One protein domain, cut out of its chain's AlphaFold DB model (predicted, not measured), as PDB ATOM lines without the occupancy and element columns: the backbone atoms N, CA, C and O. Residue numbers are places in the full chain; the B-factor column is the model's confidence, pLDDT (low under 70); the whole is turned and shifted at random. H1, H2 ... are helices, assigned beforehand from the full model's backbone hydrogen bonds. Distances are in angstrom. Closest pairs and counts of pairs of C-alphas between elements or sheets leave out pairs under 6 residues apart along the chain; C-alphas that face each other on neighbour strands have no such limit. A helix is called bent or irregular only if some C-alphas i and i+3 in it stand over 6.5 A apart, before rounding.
ATOM      1  N   THR A   4     -37.886-104.732  -8.872       94.12
ATOM      2  CA  THR A   4     -37.806-103.336  -9.334       94.12
ATOM      3  C   THR A   4     -38.909-102.471  -8.729       94.12
ATOM      4  O   THR A   4     -38.638-101.379  -8.239       94.12
ATOM      5  N   LEU A   5     -40.153-102.965  -8.713       94.06
ATOM      6  CA  LEU A   5     -41.273-102.246  -8.102       94.06
ATOM      7  C   LEU A   5     -41.087-102.085  -6.591       94.06
ATOM      8  O   LEU A   5     -41.426-101.036  -6.055       94.06
ATOM      9  N   ALA A   6     -40.514-103.083  -5.915       92.50
ATOM     10  CA  ALA A   6     -40.221-102.999  -4.490       92.50
ATOM     11  C   ALA A   6     -39.192-101.901  -4.186       92.50
ATOM     12  O   ALA A   6     -39.408-101.100  -3.281       92.50
ATOM     13  N   TRP A   7     -38.123-101.798  -4.979       94.88
ATOM     14  CA  TRP A   7     -37.139-100.719  -4.843       94.88
ATOM     15  C   TRP A   7     -37.726 -99.337  -5.122       94.88
ATOM     16  O   TRP A   7     -37.448 -98.393  -4.382       94.88
ATOM     17  N   LEU A   8     -38.576 -99.215  -6.145       96.19
ATOM     18  CA  LEU A   8     -39.296 -97.969  -6.414       96.19
ATOM     19  C   LEU A   8     -40.228 -97.600  -5.253       96.19
ATOM     20  O   LEU A   8     -40.277 -96.437  -4.861       96.19
ATOM     21  N   ALA A   9     -40.918 -98.583  -4.666       93.62
ATOM     22  CA  ALA A   9     -41.775 -98.380  -3.503       93.62
ATOM     23  C   ALA A   9     -40.977 -97.913  -2.276       93.62
ATOM     24  O   ALA A   9     -41.395 -96.960  -1.624       93.62
ATOM     25  N   VAL A  10     -39.805 -98.501  -1.997       94.00
ATOM     26  CA  VAL A  10     -38.903 -98.008  -0.936       94.00
ATOM     27  C   VAL A  10     -38.466 -96.581  -1.218       94.00
ATOM     28  O   VAL A  10     -38.565 -95.741  -0.334       94.00
ATOM     29  N   GLY A  11     -37.983 -96.296  -2.429       94.50
ATOM     30  CA  GLY A  11     -37.449 -94.980  -2.774       94.50
ATOM     31  C   GLY A  11     -38.498 -93.876  -2.648       94.50
ATOM     32  O   GLY A  11     -38.271 -92.869  -1.978       94.50
ATOM     33  N   LEU A  12     -39.677 -94.092  -3.237       93.56
ATOM     34  CA  LEU A  12     -40.798 -93.155  -3.144       93.56
ATOM     35  C   LEU A  12     -41.343 -93.067  -1.716       93.56
ATOM     36  O   LEU A  12     -41.581 -91.971  -1.215       93.56
ATOM     37  N   GLY A  13     -41.497 -94.205  -1.040       92.25
ATOM     38  CA  GLY A  13     -41.969 -94.262   0.337       92.25
ATOM     39  C   GLY A  13     -41.040 -93.514   1.295       92.25
ATOM     40  O   GLY A  13     -41.505 -92.685   2.073       92.25
ATOM     41  N   ALA A  14     -39.727 -93.723   1.182       92.75
ATOM     42  CA  ALA A  14     -38.711 -93.027   1.963       92.75
ATOM     43  C   ALA A  14     -38.742 -91.514   1.720       92.75
ATOM     44  O   ALA A  14     -38.737 -90.742   2.678       92.75
ATOM     45  N   LEU A  15     -38.835 -91.083   0.455       92.88
ATOM     46  CA  LEU A  15     -38.964 -89.668   0.105       92.88
ATOM     47  C   LEU A  15     -40.190 -89.035   0.777       92.88
ATOM     48  O   LEU A  15     -40.077 -87.966   1.374       92.88
ATOM     49  N   LEU A  16     -41.342 -89.706   0.735       90.75
ATOM     50  CA  LEU A  16     -42.562 -89.224   1.384       90.75
ATOM     51  C   LEU A  16     -42.426 -89.169   2.913       90.75
ATOM     52  O   LEU A  16     -42.800 -88.159   3.508       90.75
ATOM     53  N   CYS A  17     -41.837 -90.194   3.544       89.75
ATOM     54  CA  CYS A  17     -41.580 -90.201   4.991       89.75
ATOM     55  C   CYS A  17     -40.700 -89.007   5.401       89.75
ATOM     56  O   CYS A  17     -41.005 -88.301   6.362       89.75
ATOM     57  N   LEU A  18     -39.636 -88.736   4.636       89.50
ATOM     58  CA  LEU A  18     -38.721 -87.620   4.884       89.50
ATOM     59  C   LEU A  18     -39.379 -86.257   4.657       89.50
ATOM     60  O   LEU A  18     -39.150 -85.335   5.440       89.50
ATOM     61  N   ILE A  19     -40.215 -86.115   3.624       87.81
ATOM     62  CA  ILE A  19     -40.992 -84.889   3.397       87.81
ATOM     63  C   ILE A  19     -41.944 -84.648   4.571       87.81
ATOM     64  O   ILE A  19     -41.991 -83.534   5.092       87.81
ATOM     65  N   ASN A  20     -42.663 -85.676   5.027       86.00
ATOM     66  CA  ASN A  20     -43.576 -85.564   6.167       86.00
ATOM     67  C   ASN A  20     -42.826 -85.153   7.441       86.00
ATOM     68  O   ASN A  20     -43.227 -84.191   8.110       86.00
ATOM     69  N   PHE A  21     -41.683 -85.788   7.711       86.12
ATOM     70  CA  PHE A  21     -40.801 -85.422   8.815       86.12
ATOM     71  C   PHE A  21     -40.315 -83.968   8.708       86.12
ATOM     72  O   PHE A  21     -40.435 -83.197   9.663       86.12
ATOM     73  N   TYR A  22     -39.831 -83.549   7.533       84.81
ATOM     74  CA  TYR A  22     -39.378 -82.180   7.284       84.81
ATOM     75  C   TYR A  22     -40.494 -81.162   7.526       84.81
ATOM     76  O   TYR A  22     -40.290 -80.175   8.235       84.81
ATOM     77  N   LEU A  23     -41.686 -81.402   6.978       81.12
ATOM     78  CA  LEU A  23     -42.825 -80.498   7.119       81.12
ATOM     79  C   LEU A  23     -43.294 -80.378   8.571       81.12
ATOM     80  O   LEU A  23     -43.724 -79.298   8.971       81.12
ATOM     81  N   SER A  24     -43.182 -81.454   9.350       78.56
ATOM     82  CA  SER A  24     -43.667 -81.503  10.734       78.56
ATOM     83  C   SER A  24     -42.659 -80.936  11.734       78.56
ATOM     84  O   SER A  24     -43.039 -80.183  12.627       78.56
ATOM     85  N   PHE A  25     -41.371 -81.257  11.576       78.62
ATOM     86  CA  PHE A  25     -40.342 -80.938  12.569       78.62
ATOM     87  C   PHE A  25     -39.329 -79.886  12.125       78.62
ATOM     88  O   PHE A  25     -38.870 -79.121  12.967       78.62
ATOM     89  N   ILE A  26     -38.964 -79.816  10.841       80.06
ATOM     90  CA  ILE A  26     -37.880 -78.935  10.363       80.06
ATOM     91  C   ILE A  26     -38.431 -77.599   9.853       80.06
ATOM     92  O   ILE A  26     -37.861 -76.538  10.117       80.06
ATOM     93  N   ARG A  27     -39.575 -77.614   9.165       80.75
ATOM     94  CA  ARG A  27     -40.190 -76.413   8.588       80.75
ATOM     95  C   ARG A  27     -40.529 -75.374   9.653       80.75
ATOM     96  O   ARG A  27     -40.274 -74.188   9.448       80.75
ATOM     97  N   HIS A  28     -41.080 -75.803  10.787       75.44
ATOM     98  CA  HIS A  28     -41.457 -74.899  11.872       75.44
ATOM     99  C   HIS A  28     -40.267 -74.120  12.465       75.44
ATOM    100  O   HIS A  28     -40.306 -72.885  12.443       75.44
ATOM    101  N   PRO A  29     -39.192 -74.768  12.961       78.69
ATOM    102  CA  PRO A  29     -38.028 -74.047  13.466       78.69
ATOM    103  C   PRO A  29     -37.350 -73.217  12.373       78.69
ATOM    104  O   PRO A  29     -36.984 -72.075  12.642       78.69
ATOM    105  N   LEU A  30     -37.256 -73.716  11.135       81.94
ATOM    106  CA  LEU A  30     -36.656 -72.963  10.031       81.94
ATOM    107  C   LEU A  30     -37.422 -71.665   9.731       81.94
ATOM    108  O   LEU A  30     -36.816 -70.607   9.576       81.94
ATOM    109  N   ASN A  31     -38.752 -71.721   9.692       79.56
ATOM    110  CA  ASN A  31     -39.583 -70.540   9.461       79.56
ATOM    111  C   ASN A  31     -39.515 -69.551  10.630       79.56
ATOM    112  O   ASN A  31     -39.503 -68.342  10.401       79.56
ATOM    113  N   ARG A  32     -39.405 -70.050  11.869       79.38
ATOM    114  CA  ARG A  32     -39.197 -69.213  13.058       79.38
ATOM    115  C   ARG A  32     -37.853 -68.483  13.004       79.38
ATOM    116  O   ARG A  32     -37.813 -67.293  13.297       79.38
ATOM    117  N   LEU A  33     -36.782 -69.163  12.591       83.94
ATOM    118  CA  LEU A  33     -35.460 -68.550  12.394       83.94
ATOM    119  C   LEU A  33     -35.469 -67.483  11.290       83.94
ATOM    120  O   LEU A  33     -34.709 -66.526  11.355       83.94
ATOM    121  N   ARG A  34     -36.355 -67.622  10.297       83.75
ATOM    122  CA  ARG A  34     -36.544 -66.657   9.203       83.75
ATOM    123  C   ARG A  34     -37.510 -65.511   9.535       83.75
ATOM    124  O   ARG A  34     -37.802 -64.710   8.656       83.75
ATOM    125  N   GLY A  35     -38.031 -65.436  10.764       79.12
ATOM    126  CA  GLY A  35     -38.954 -64.374  11.185       79.12
ATOM    127  C   GLY A  35     -40.324 -64.400  10.494       79.12
ATOM    128  O   GLY A  35     -41.035 -63.399  10.507       79.12
ATOM    129  N   LEU A  36     -40.711 -65.523   9.878       74.88
ATOM    130  CA  LEU A  36     -41.972 -65.641   9.140       74.88
ATOM    131  C   LEU A  36     -43.163 -65.840  10.095       74.88
ATOM    132  O   LEU A  36     -43.089 -66.607  11.057       74.88
ATOM    133  N   SER A  37     -44.282 -65.161   9.811       64.12
ATOM    134  CA  SER A  37     -45.510 -65.211  10.623       64.12
ATOM    135  C   SER A  37     -46.154 -66.611  10.647       64.12
ATOM    136  O   SER A  37     -46.102 -67.375   9.671       64.12
ATOM    137  N   LYS A  38     -46.811 -66.924  11.778       60.69
ATOM    138  CA  LYS A  38     -47.548 -68.175  12.045       60.69
ATOM    139  C   LYS A  38     -48.697 -68.444  11.061       60.69
ATOM    140  O   LYS A  38     -49.133 -69.585  10.964       60.69
ATOM    141  N   GLU A  39     -49.177 -67.450  10.312       56.47
ATOM    142  CA  GLU A  39     -50.290 -67.648   9.366       56.47
ATOM    143  C   GLU A  39     -49.889 -68.442   8.111       56.47
ATOM    144  O   GLU A  39     -50.714 -69.148   7.535       56.47
ATOM    145  N   SER A  40     -48.603 -68.452   7.744       53.53
ATOM    146  CA  SER A  40     -48.083 -69.253   6.617       53.53
ATOM    147  C   SER A  40     -48.034 -70.773   6.880       53.53
ATOM    148  O   SER A  40     -47.665 -71.555   6.000       53.53
ATOM    149  N   HIS A  41     -48.373 -71.212   8.099       55.25
ATOM    150  CA  HIS A  41     -48.162 -72.583   8.583       55.25
ATOM    151  C   HIS A  41     -49.327 -73.551   8.341       55.25
ATOM    152  O   HIS A  41     -49.232 -74.719   8.704       55.25
ATOM    153  N   ARG A  42     -50.426 -73.107   7.720       56.81
ATOM    154  CA  ARG A  42     -51.682 -73.876   7.640       56.81
ATOM    155  C   ARG A  42     -51.701 -75.011   6.600       56.81
ATOM    156  O   ARG A  42     -52.770 -75.509   6.267       56.81
ATOM    157  N   TRP A  43     -50.547 -75.426   6.079       50.75
ATOM    158  CA  TRP A  43     -50.443 -76.560   5.155       50.75
ATOM    159  C   TRP A  43     -49.988 -77.811   5.905       50.75
ATOM    160  O   TRP A  43     -48.793 -78.094   6.003       50.75
ATOM    161  N   VAL A  44     -50.964 -78.544   6.440       55.50
ATOM    162  CA  VAL A  44     -50.795 -79.946   6.832       55.50
ATOM    163  C   VAL A  44     -50.910 -80.751   5.540       55.50
ATOM    164  O   VAL A  44     -51.960 -80.745   4.904       55.50
ATOM    165  N   SER A  45     -49.798 -81.340   5.098       52.81
ATOM    166  CA  SER A  45     -49.715 -82.188   3.901       52.81
ATOM    167  C   SER A  45     -50.877 -83.189   3.867       52.81
ATOM    168  O   SER A  45     -51.016 -84.005   4.773       52.81
ATOM    169  N   GLY A  46     -51.712 -83.113   2.825       52.16
ATOM    170  CA  GLY A  46     -52.850 -84.008   2.581       52.16
ATOM    171  C   GLY A  46     -52.467 -85.390   2.039       52.16
ATOM    172  O   GLY A  46     -53.349 -86.130   1.618       52.16
ATOM    173  N   PHE A  47     -51.176 -85.750   2.068       56.94
ATOM    174  CA  PHE A  47     -50.674 -87.085   1.719       56.94
ATOM    175  C   PHE A  47     -50.144 -87.884   2.933       56.94
ATOM    176  O   PHE A  47     -49.060 -88.471   2.847       56.94
ATOM    177  N   PRO A  48     -50.842 -87.924   4.085       64.38
ATOM    178  CA  PRO A  48     -50.452 -88.824   5.159       64.38
ATOM    179  C   PRO A  48     -50.603 -90.281   4.678       64.38
ATOM    180  O   PRO A  48     -51.408 -90.577   3.796       64.38
ATOM    181  N   LEU A  49     -49.842 -91.198   5.274       72.56
ATOM    182  CA  LEU A  49     -49.915 -92.663   5.137       72.56
ATOM    183  C   LEU A  49     -49.211 -93.291   3.928       72.56
ATOM    184  O   LEU A  49     -48.742 -94.422   4.038       72.56
ATOM    185  N   PHE A  50     -49.094 -92.609   2.785       83.62
ATOM    186  CA  PHE A  50     -48.513 -93.239   1.588       83.62
ATOM    187  C   PHE A  50     -47.036 -93.617   1.753       83.62
ATOM    188  O   PHE A  50     -46.612 -94.637   1.215       83.62
ATOM    189  N   GLY A  51     -46.266 -92.837   2.521       85.25
ATOM    190  CA  GLY A  51     -44.856 -93.121   2.795       85.25
ATOM    191  C   GLY A  51     -44.672 -94.462   3.502       85.25
ATOM    192  O   GLY A  51     -44.095 -95.396   2.941       85.25
ATOM    193  N   SER A  52     -45.232 -94.580   4.703       90.12
ATOM    194  CA  SER A  52     -45.194 -95.806   5.506       90.12
ATOM    195  C   SER A  52     -45.860 -97.011   4.827       90.12
ATOM    196  O   SER A  52     -45.341 -98.121   4.945       90.12
ATOM    197  N   LEU A  53     -46.945 -96.824   4.061       91.12
ATOM    198  CA  LEU A  53     -47.581 -97.908   3.298       91.12
ATOM    199  C   LEU A  53     -46.676 -98.454   2.187       91.12
ATOM    200  O   LEU A  53     -46.515 -99.667   2.076       91.12
ATOM    201  N   LEU A  54     -46.064 -97.582   1.379       91.31
ATOM    202  CA  LEU A  54     -45.153 -98.003   0.308       91.31
ATOM    203  C   LEU A  54     -43.919 -98.721   0.871       91.31
ATOM    204  O   LEU A  54     -43.530 -99.773   0.357       91.31
ATOM    205  N   VAL A  55     -43.352 -98.199   1.963       92.44
ATOM    206  CA  VAL A  55     -42.239 -98.844   2.673       92.44
ATOM    207  C   VAL A  55     -42.667-100.209   3.225       92.44
ATOM    208  O   VAL A  55     -41.963-101.192   3.012       92.44
ATOM    209  N   GLY A  56     -43.839-100.315   3.854       93.00
ATOM    210  CA  GLY A  56     -44.357-101.584   4.372       93.00
ATOM    211  C   GLY A  56     -44.583-102.633   3.278       93.00
ATOM    212  O   GLY A  56     -44.150-103.775   3.418       93.00
ATOM    213  N   LEU A  57     -45.187-102.244   2.151       93.12
ATOM    214  CA  LEU A  57     -45.415-103.146   1.018       93.12
ATOM    215  C   LEU A  57     -44.104-103.662   0.419       93.12
ATOM    216  O   LEU A  57     -44.035-104.820   0.005       93.12
ATOM    217  N   SER A  58     -43.054-102.836   0.394       92.75
ATOM    218  CA  SER A  58     -41.740-103.234  -0.127       92.75
ATOM    219  C   SER A  58     -41.105-104.411   0.619       92.75
ATOM    220  O   SER A  58     -40.410-105.225   0.004       92.75
ATOM    221  N   LEU A  59     -41.403-104.562   1.915       94.62
ATOM    222  CA  LEU A  59     -40.856-105.634   2.745       94.62
ATOM    223  C   LEU A  59     -41.362-107.020   2.340       94.62
ATOM    224  O   LEU A  59     -40.653-107.995   2.562       94.62
ATOM    225  N   ILE A  60     -42.503-107.124   1.648       94.62
ATOM    226  CA  ILE A  60     -42.974-108.402   1.083       94.62
ATOM    227  C   ILE A  60     -41.898-109.031   0.178       94.62
ATOM    228  O   ILE A  60     -41.810-110.250   0.083       94.62
ATOM    229  N   VAL A  61     -41.065-108.205  -0.466       94.81
ATOM    230  CA  VAL A  61     -40.032-108.646  -1.416       94.81
ATOM    231  C   VAL A  61     -38.614-108.456  -0.876       94.81
ATOM    232  O   VAL A  61     -37.739-109.249  -1.198       94.81
ATOM    233  N   LEU A  62     -38.361-107.405  -0.089       93.75
ATOM    234  CA  LEU A  62     -37.000-107.006   0.294       93.75
ATOM    235  C   LEU A  62     -36.604-107.393   1.732       93.75
ATOM    236  O   LEU A  62     -35.501-107.051   2.148       93.75
ATOM    237  N   HIS A  63     -37.460-108.076   2.505       94.00
ATOM    238  CA  HIS A  63     -37.177-108.387   3.918       94.00
ATOM    239  C   HIS A  63     -35.928-109.254   4.143       94.00
ATOM    240  O   HIS A  63     -35.287-109.104   5.181       94.00
ATOM    241  N   ASP A  64     -35.561-110.101   3.178       93.81
ATOM    242  CA  ASP A  64     -34.369-110.958   3.257       93.81
ATOM    243  C   ASP A  64     -33.051-110.183   3.093       93.81
ATOM    244  O   ASP A  64     -31.973-110.705   3.388       93.81
ATOM    245  N   LEU A  65     -33.103-108.928   2.623       92.81
ATOM    246  CA  LEU A  65     -31.907-108.107   2.467       92.81
ATOM    247  C   LEU A  65     -31.404-107.608   3.833       92.81
ATOM    248  O   LEU A  65     -32.168-106.991   4.587       92.81
ATOM    249  N   PRO A  66     -30.103-107.784   4.142       94.69
ATOM    250  CA  PRO A  66     -29.522-107.301   5.387       94.69
ATOM    251  C   PRO A  66     -29.763-105.800   5.570       94.69
ATOM    252  O   PRO A  66     -29.450-104.992   4.699       94.69
ATOM    253  N   GLY A  67     -30.327-105.421   6.716       93.12
ATOM    254  CA  GLY A  67     -30.582-104.019   7.054       93.12
ATOM    255  C   GLY A  67     -31.862-103.418   6.462       93.12
ATOM    256  O   GLY A  67     -32.252-102.331   6.884       93.12
ATOM    257  N   MET A  68     -32.577-104.110   5.569       94.50
ATOM    258  CA  MET A  68     -33.793-103.556   4.965       94.50
ATOM    259  C   MET A  68     -34.922-103.371   5.987       94.50
ATOM    260  O   MET A  68     -35.565-102.323   6.024       94.50
ATOM    261  N   VAL A  69     -35.134-104.361   6.858       95.06
ATOM    262  CA  VAL A  69     -36.141-104.294   7.929       95.06
ATOM    263  C   VAL A  69     -35.894-103.118   8.887       95.06
ATOM    264  O   VAL A  69     -36.812-102.314   9.053       95.06
ATOM    265  N   PRO A  70     -34.702-102.935   9.497       96.56
ATOM    266  CA  PRO A  70     -34.484-101.797  10.389       96.56
ATOM    267  C   PRO A  70     -34.587-100.442   9.674       96.56
ATOM    268  O   PRO A  70     -35.126 -99.503  10.257       96.56
ATOM    269  N   VAL A  71     -34.155-100.331   8.409       95.19
ATOM    270  CA  VAL A  71     -34.342 -99.104   7.611       95.19
ATOM    271  C   VAL A  71     -35.825 -98.810   7.394       95.19
ATOM    272  O   VAL A  71     -36.270 -97.687   7.626       95.19
ATOM    273  N   ALA A  72     -36.608 -99.815   7.000       94.44
ATOM    274  CA  ALA A  72     -38.044 -99.668   6.800       94.44
ATOM    275  C   ALA A  72     -38.765 -99.263   8.092       94.44
ATOM    276  O   ALA A  72     -39.591 -98.352   8.073       94.44
ATOM    277  N   VAL A  73     -38.418 -99.886   9.223       94.38
ATOM    278  CA  VAL A  73     -38.966 -99.530  10.539       94.38
ATOM    279  C   VAL A  73     -38.626 -98.084  10.894       94.38
ATOM    280  O   VAL A  73     -39.520 -97.335  11.278       94.38
ATOM    281  N   ALA A  74     -37.372 -97.659  10.720       94.06
ATOM    282  CA  ALA A  74     -36.969 -96.281  10.988       94.06
ATOM    283  C   ALA A  74     -37.760 -95.279  10.132       94.06
ATOM    284  O   ALA A  74     -38.288 -94.308  10.671       94.06
ATOM    285  N   LEU A  75     -37.899 -95.542   8.827       93.12
ATOM    286  CA  LEU A  75     -38.671 -94.707   7.903       93.12
ATOM    287  C   LEU A  75     -40.146 -94.613   8.302       93.12
ATOM    288  O   LEU A  75     -40.697 -93.515   8.341       93.12
ATOM    289  N   ILE A  76     -40.771 -95.743   8.641       91.81
ATOM    290  CA  ILE A  76     -42.162 -95.772   9.099       91.81
ATOM    291  C   ILE A  76     -42.305 -94.964  10.390       91.81
ATOM    292  O   ILE A  76     -43.217 -94.156  10.491       91.81
ATOM    293  N   LEU A  77     -41.402 -95.115  11.362       89.94
ATOM    294  CA  LEU A  77     -41.496 -94.401  12.639       89.94
ATOM    295  C   LEU A  77     -41.415 -92.877  12.475       89.94
ATOM    296  O   LEU A  77     -42.200 -92.156  13.102       89.94
ATOM    297  N   ILE A  78     -40.500 -92.392  11.625       88.44
ATOM    298  CA  ILE A  78     -40.324 -90.952  11.373       88.44
ATOM    299  C   ILE A  78     -41.388 -90.362  10.441       88.44
ATOM    300  O   ILE A  78     -41.492 -89.138  10.360       88.44
ATOM    301  N   ASP A  79     -42.175 -91.195   9.753       87.25
ATOM    302  CA  ASP A  79     -43.309 -90.749   8.948       87.25
ATOM    303  C   ASP A  79     -44.395 -90.191   9.867       87.25
ATOM    304  O   ASP A  79     -45.269 -90.910  10.347       87.25
ATOM    305  N   THR A  80     -44.350 -88.887  10.121       81.62
ATOM    306  CA  THR A  80     -45.345 -88.168  10.931       81.62
ATOM    307  C   THR A  80     -46.728 -88.126  10.293       81.62
ATOM    308  O   THR A  80     -47.705 -87.811  10.969       81.62
ATOM    309  N   GLY A  81     -46.821 -88.457   9.004       76.00
ATOM    310  CA  GLY A  81     -48.079 -88.719   8.324       76.00
ATOM    311  C   GLY A  81     -48.543 -90.170   8.464       76.00
ATOM    312  O   GLY A  81     -49.594 -90.500   7.932       76.00
ATOM    313  N   GLY A  82     -47.783 -91.045   9.119       79.75
ATOM    314  CA  GLY A  82     -48.063 -92.473   9.225       79.75
ATOM    315  C   GLY A  82     -49.245 -92.818  10.132       79.75
ATOM    316  O   GLY A  82     -49.718 -92.014  10.942       79.75
ATOM    317  N   ILE A  83     -49.734 -94.054   9.993       80.62
ATOM    318  CA  ILE A  83     -50.961 -94.516  10.660       80.62
ATOM    319  C   ILE A  83     -50.843 -94.487  12.185       80.62
ATOM    320  O   ILE A  83     -51.814 -94.187  12.873       80.62
ATOM    321  N   HIS A  84     -49.651 -94.736  12.727       80.69
ATOM    322  CA  HIS A  84     -49.366 -94.682  14.160       80.69
ATOM    323  C   HIS A  84     -49.527 -93.270  14.726       80.69
ATOM    324  O   HIS A  84     -50.110 -93.114  15.799       80.69
ATOM    325  N   TRP A  85     -49.103 -92.234  13.996       79.44
ATOM    326  CA  TRP A  85     -49.340 -90.843  14.391       79.44
ATOM    327  C   TRP A  85     -50.803 -90.438  14.214       79.44
ATOM    328  O   TRP A  85     -51.367 -89.784  15.092       79.44
ATOM    329  N   PHE A  86     -51.456 -90.874  13.134       80.25
ATOM    330  CA  PHE A  86     -52.890 -90.647  12.940       80.25
ATOM    331  C   PHE A  86     -53.718 -91.241  14.091       80.25
ATOM    332  O   PHE A  86     -54.487 -90.534  14.738       80.25
ATOM    333  N   VAL A  87     -53.504 -92.516  14.421       83.19
ATOM    334  CA  VAL A  87     -54.192 -93.185  15.534       83.19
ATOM    335  C   VAL A  87     -53.844 -92.523  16.868       83.19
ATOM    336  O   VAL A  87     -54.744 -92.245  17.659       83.19
ATOM    337  N   GLY A  88     -52.570 -92.198  17.107       83.00
ATOM    338  CA  GLY A  88     -52.141 -91.512  18.327       83.00
ATOM    339  C   GLY A  88     -52.831 -90.158  18.524       83.00
ATOM    340  O   GLY A  88     -53.304 -89.861  19.620       83.00
ATOM    341  N   THR A  89     -52.965 -89.358  17.461       80.31
ATOM    342  CA  THR A  89     -53.673 -88.068  17.527       80.31
ATOM    343  C   THR A  89     -55.177 -88.231  17.739       80.31
ATOM    344  O   THR A  89     -55.754 -87.464  18.508       80.31
ATOM    345  N   MET A  90     -55.812 -89.246  17.141       81.62
ATOM    346  CA  MET A  90     -57.226 -89.562  17.386       81.62
ATOM    347  C   MET A  90     -57.481 -89.983  18.834       81.62
ATOM    348  O   MET A  90     -58.399 -89.465  19.468       81.62
ATOM    349  N   ILE A  91     -56.639 -90.860  19.391       86.31
ATOM    350  CA  ILE A  91     -56.723 -91.261  20.802       86.31
ATOM    351  C   ILE A  91     -56.507 -90.048  21.708       86.31
ATOM    352  O   ILE A  91     -57.284 -89.827  22.634       86.31
ATOM    353  N   TYR A  92     -55.498 -89.222  21.423       84.62
ATOM    354  CA  TYR A  92     -55.240 -88.008  22.190       84.62
ATOM    355  C   TYR A  92     -56.445 -87.058  22.182       84.62
ATOM    356  O   TYR A  92     -56.845 -86.562  23.232       84.62
ATOM    357  N   GLN A  93     -57.068 -86.837  21.021       83.69
ATOM    358  CA  GLN A  93     -58.276 -86.016  20.919       83.69
ATOM    359  C   GLN A  93     -59.469 -86.640  21.652       83.69
ATOM    360  O   GLN A  93     -60.226 -85.922  22.298       83.69
ATOM    361  N   PHE A  94     -59.628 -87.961  21.606       83.94
ATOM    362  CA  PHE A  94     -60.691 -88.649  22.332       83.94
ATOM    363  C   PHE A  94     -60.531 -88.529  23.857       83.94
ATOM    364  O   PHE A  94     -61.505 -88.257  24.556       83.94
ATOM    365  N   VAL A  95     -59.304 -88.696  24.366       87.56
ATOM    366  CA  VAL A  95     -59.003 -88.689  25.808       87.56
ATOM    367  C   VAL A  95     -58.927 -87.268  26.373       87.56
ATOM    368  O   VAL A  95     -59.487 -86.996  27.431       87.56
ATOM    369  N   PHE A  96     -58.256 -86.350  25.673       85.62
ATOM    370  CA  PHE A  96     -57.913 -85.018  26.186       85.62
ATOM    371  C   PHE A  96     -58.604 -83.865  25.443       85.62
ATOM    372  O   PHE A  96     -58.547 -82.722  25.885       85.62
ATOM    373  N   GLY A  97     -59.274 -84.125  24.317       66.50
ATOM    374  CA  GLY A  97     -59.928 -83.092  23.502       66.50
ATOM    375  C   GLY A  97     -61.266 -82.583  24.049       66.50
ATOM    376  O   GLY A  97     -61.861 -81.697  23.444       66.50
ATOM    377  N   ARG A  98     -61.742 -83.099  25.193       59.69
ATOM    378  CA  ARG A  98     -63.019 -82.708  25.827       59.69
ATOM    379  C   ARG A  98     -62.951 -81.497  26.766       59.69
ATOM    380  O   ARG A  98     -63.858 -81.299  27.564       59.69
TER     381      ARG A  98
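What this domain is: This is residues 4 to 98 of the 101 residues of an uncharacterized protein of Gammaproteobacteria bacterium RIFCSPLOWO2_02_FULL_61_13 (UniProt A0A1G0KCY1). A long, kinked helix, H1, has a short helical hairpin, H3 and H4, packed on its first part, so that the three make a small bundle at one end of the model. Past the kink, the far part of H1 reaches beyond the hairpin, the printed part turns back through the tiny H2 and a stretch without a named element to H3, and H5 leads away from the end of H4 as an arm, of which residues 90 to 96 stick out. The printed part has 95 residues with five named helices, in the order H1, H2, H3, H4, H5, and no named strand; the class is all helix. The whole is loose, with a radius of gyration of the C-alphas of 15.6 A and spans of 46 by 35 by 20 A.

Where its parts are: Find C-alpha 4 at (-37.806, -103.336, -9.334); from there H1, residues 4 to 33, runs 41.1 A to C-alpha 33 at (-35.460, -68.550, 12.394). Look near residue 26 for a kink of 42 degrees; H1 is irregular, but only just, with C-alphas 24 and 27 at 6.53 A. Next comes H2, residues 38 to 41, then H3, residues 50 to 62, 18.0 A long. H4, residues 68 to 78, measures 15.6 A. H5, residues 83 to 96, runs 19.5 A and ends at C-alpha 96 at (-57.913, -85.018, 26.186).

How they stand to each other: Begin with the bundle of H1, H3 and H4, which is up and down, each helix running against the one before it. H1 touches H3 with its residues 6 to 17 alone, closest at the C-alphas of Gly 13 and Gly 51, 4.0 A apart; they run opposite ways at a shallow tilt of 33 degrees, only just short of steep. H1 touches H4 with its residues 10 to 21 alone, closest at the C-alphas of Cys 17 and Leu 75, 6.1 A apart; they run the same way at a shallow tilt of 32 degrees, only just short of steep. H3 and H4 form a helical hairpin and touch, opposite ways at a shallow tilt of 10 degrees, with the C-alphas of Ser 52 and Ile 76 closest at 4.7 A. Moving outward, H2 is close to H1 but not clearly touching, the closest C-alphas being those of His 28 and His 41, 7.8 A apart. H4 and H5 are near each other, while H1 and H5 are apart. In H4 and H5 every O i to N i+4 pair is within hydrogen-bond range; in H1 it is 23 of 26 and in H3 6 of 9, and H2 is too short for such a pair.

The domain as a whole: The two C-alphas farthest apart are those of Thr 4 and Arg 98, at 47.9 A. The printed part has no cut and no long link; H2 to H3, with 8 residues between them, is short, and the others are tight. The mean pLDDT of the printed part is 83.2; look for values under 70 at residues 37 to 48 and 97 to 98.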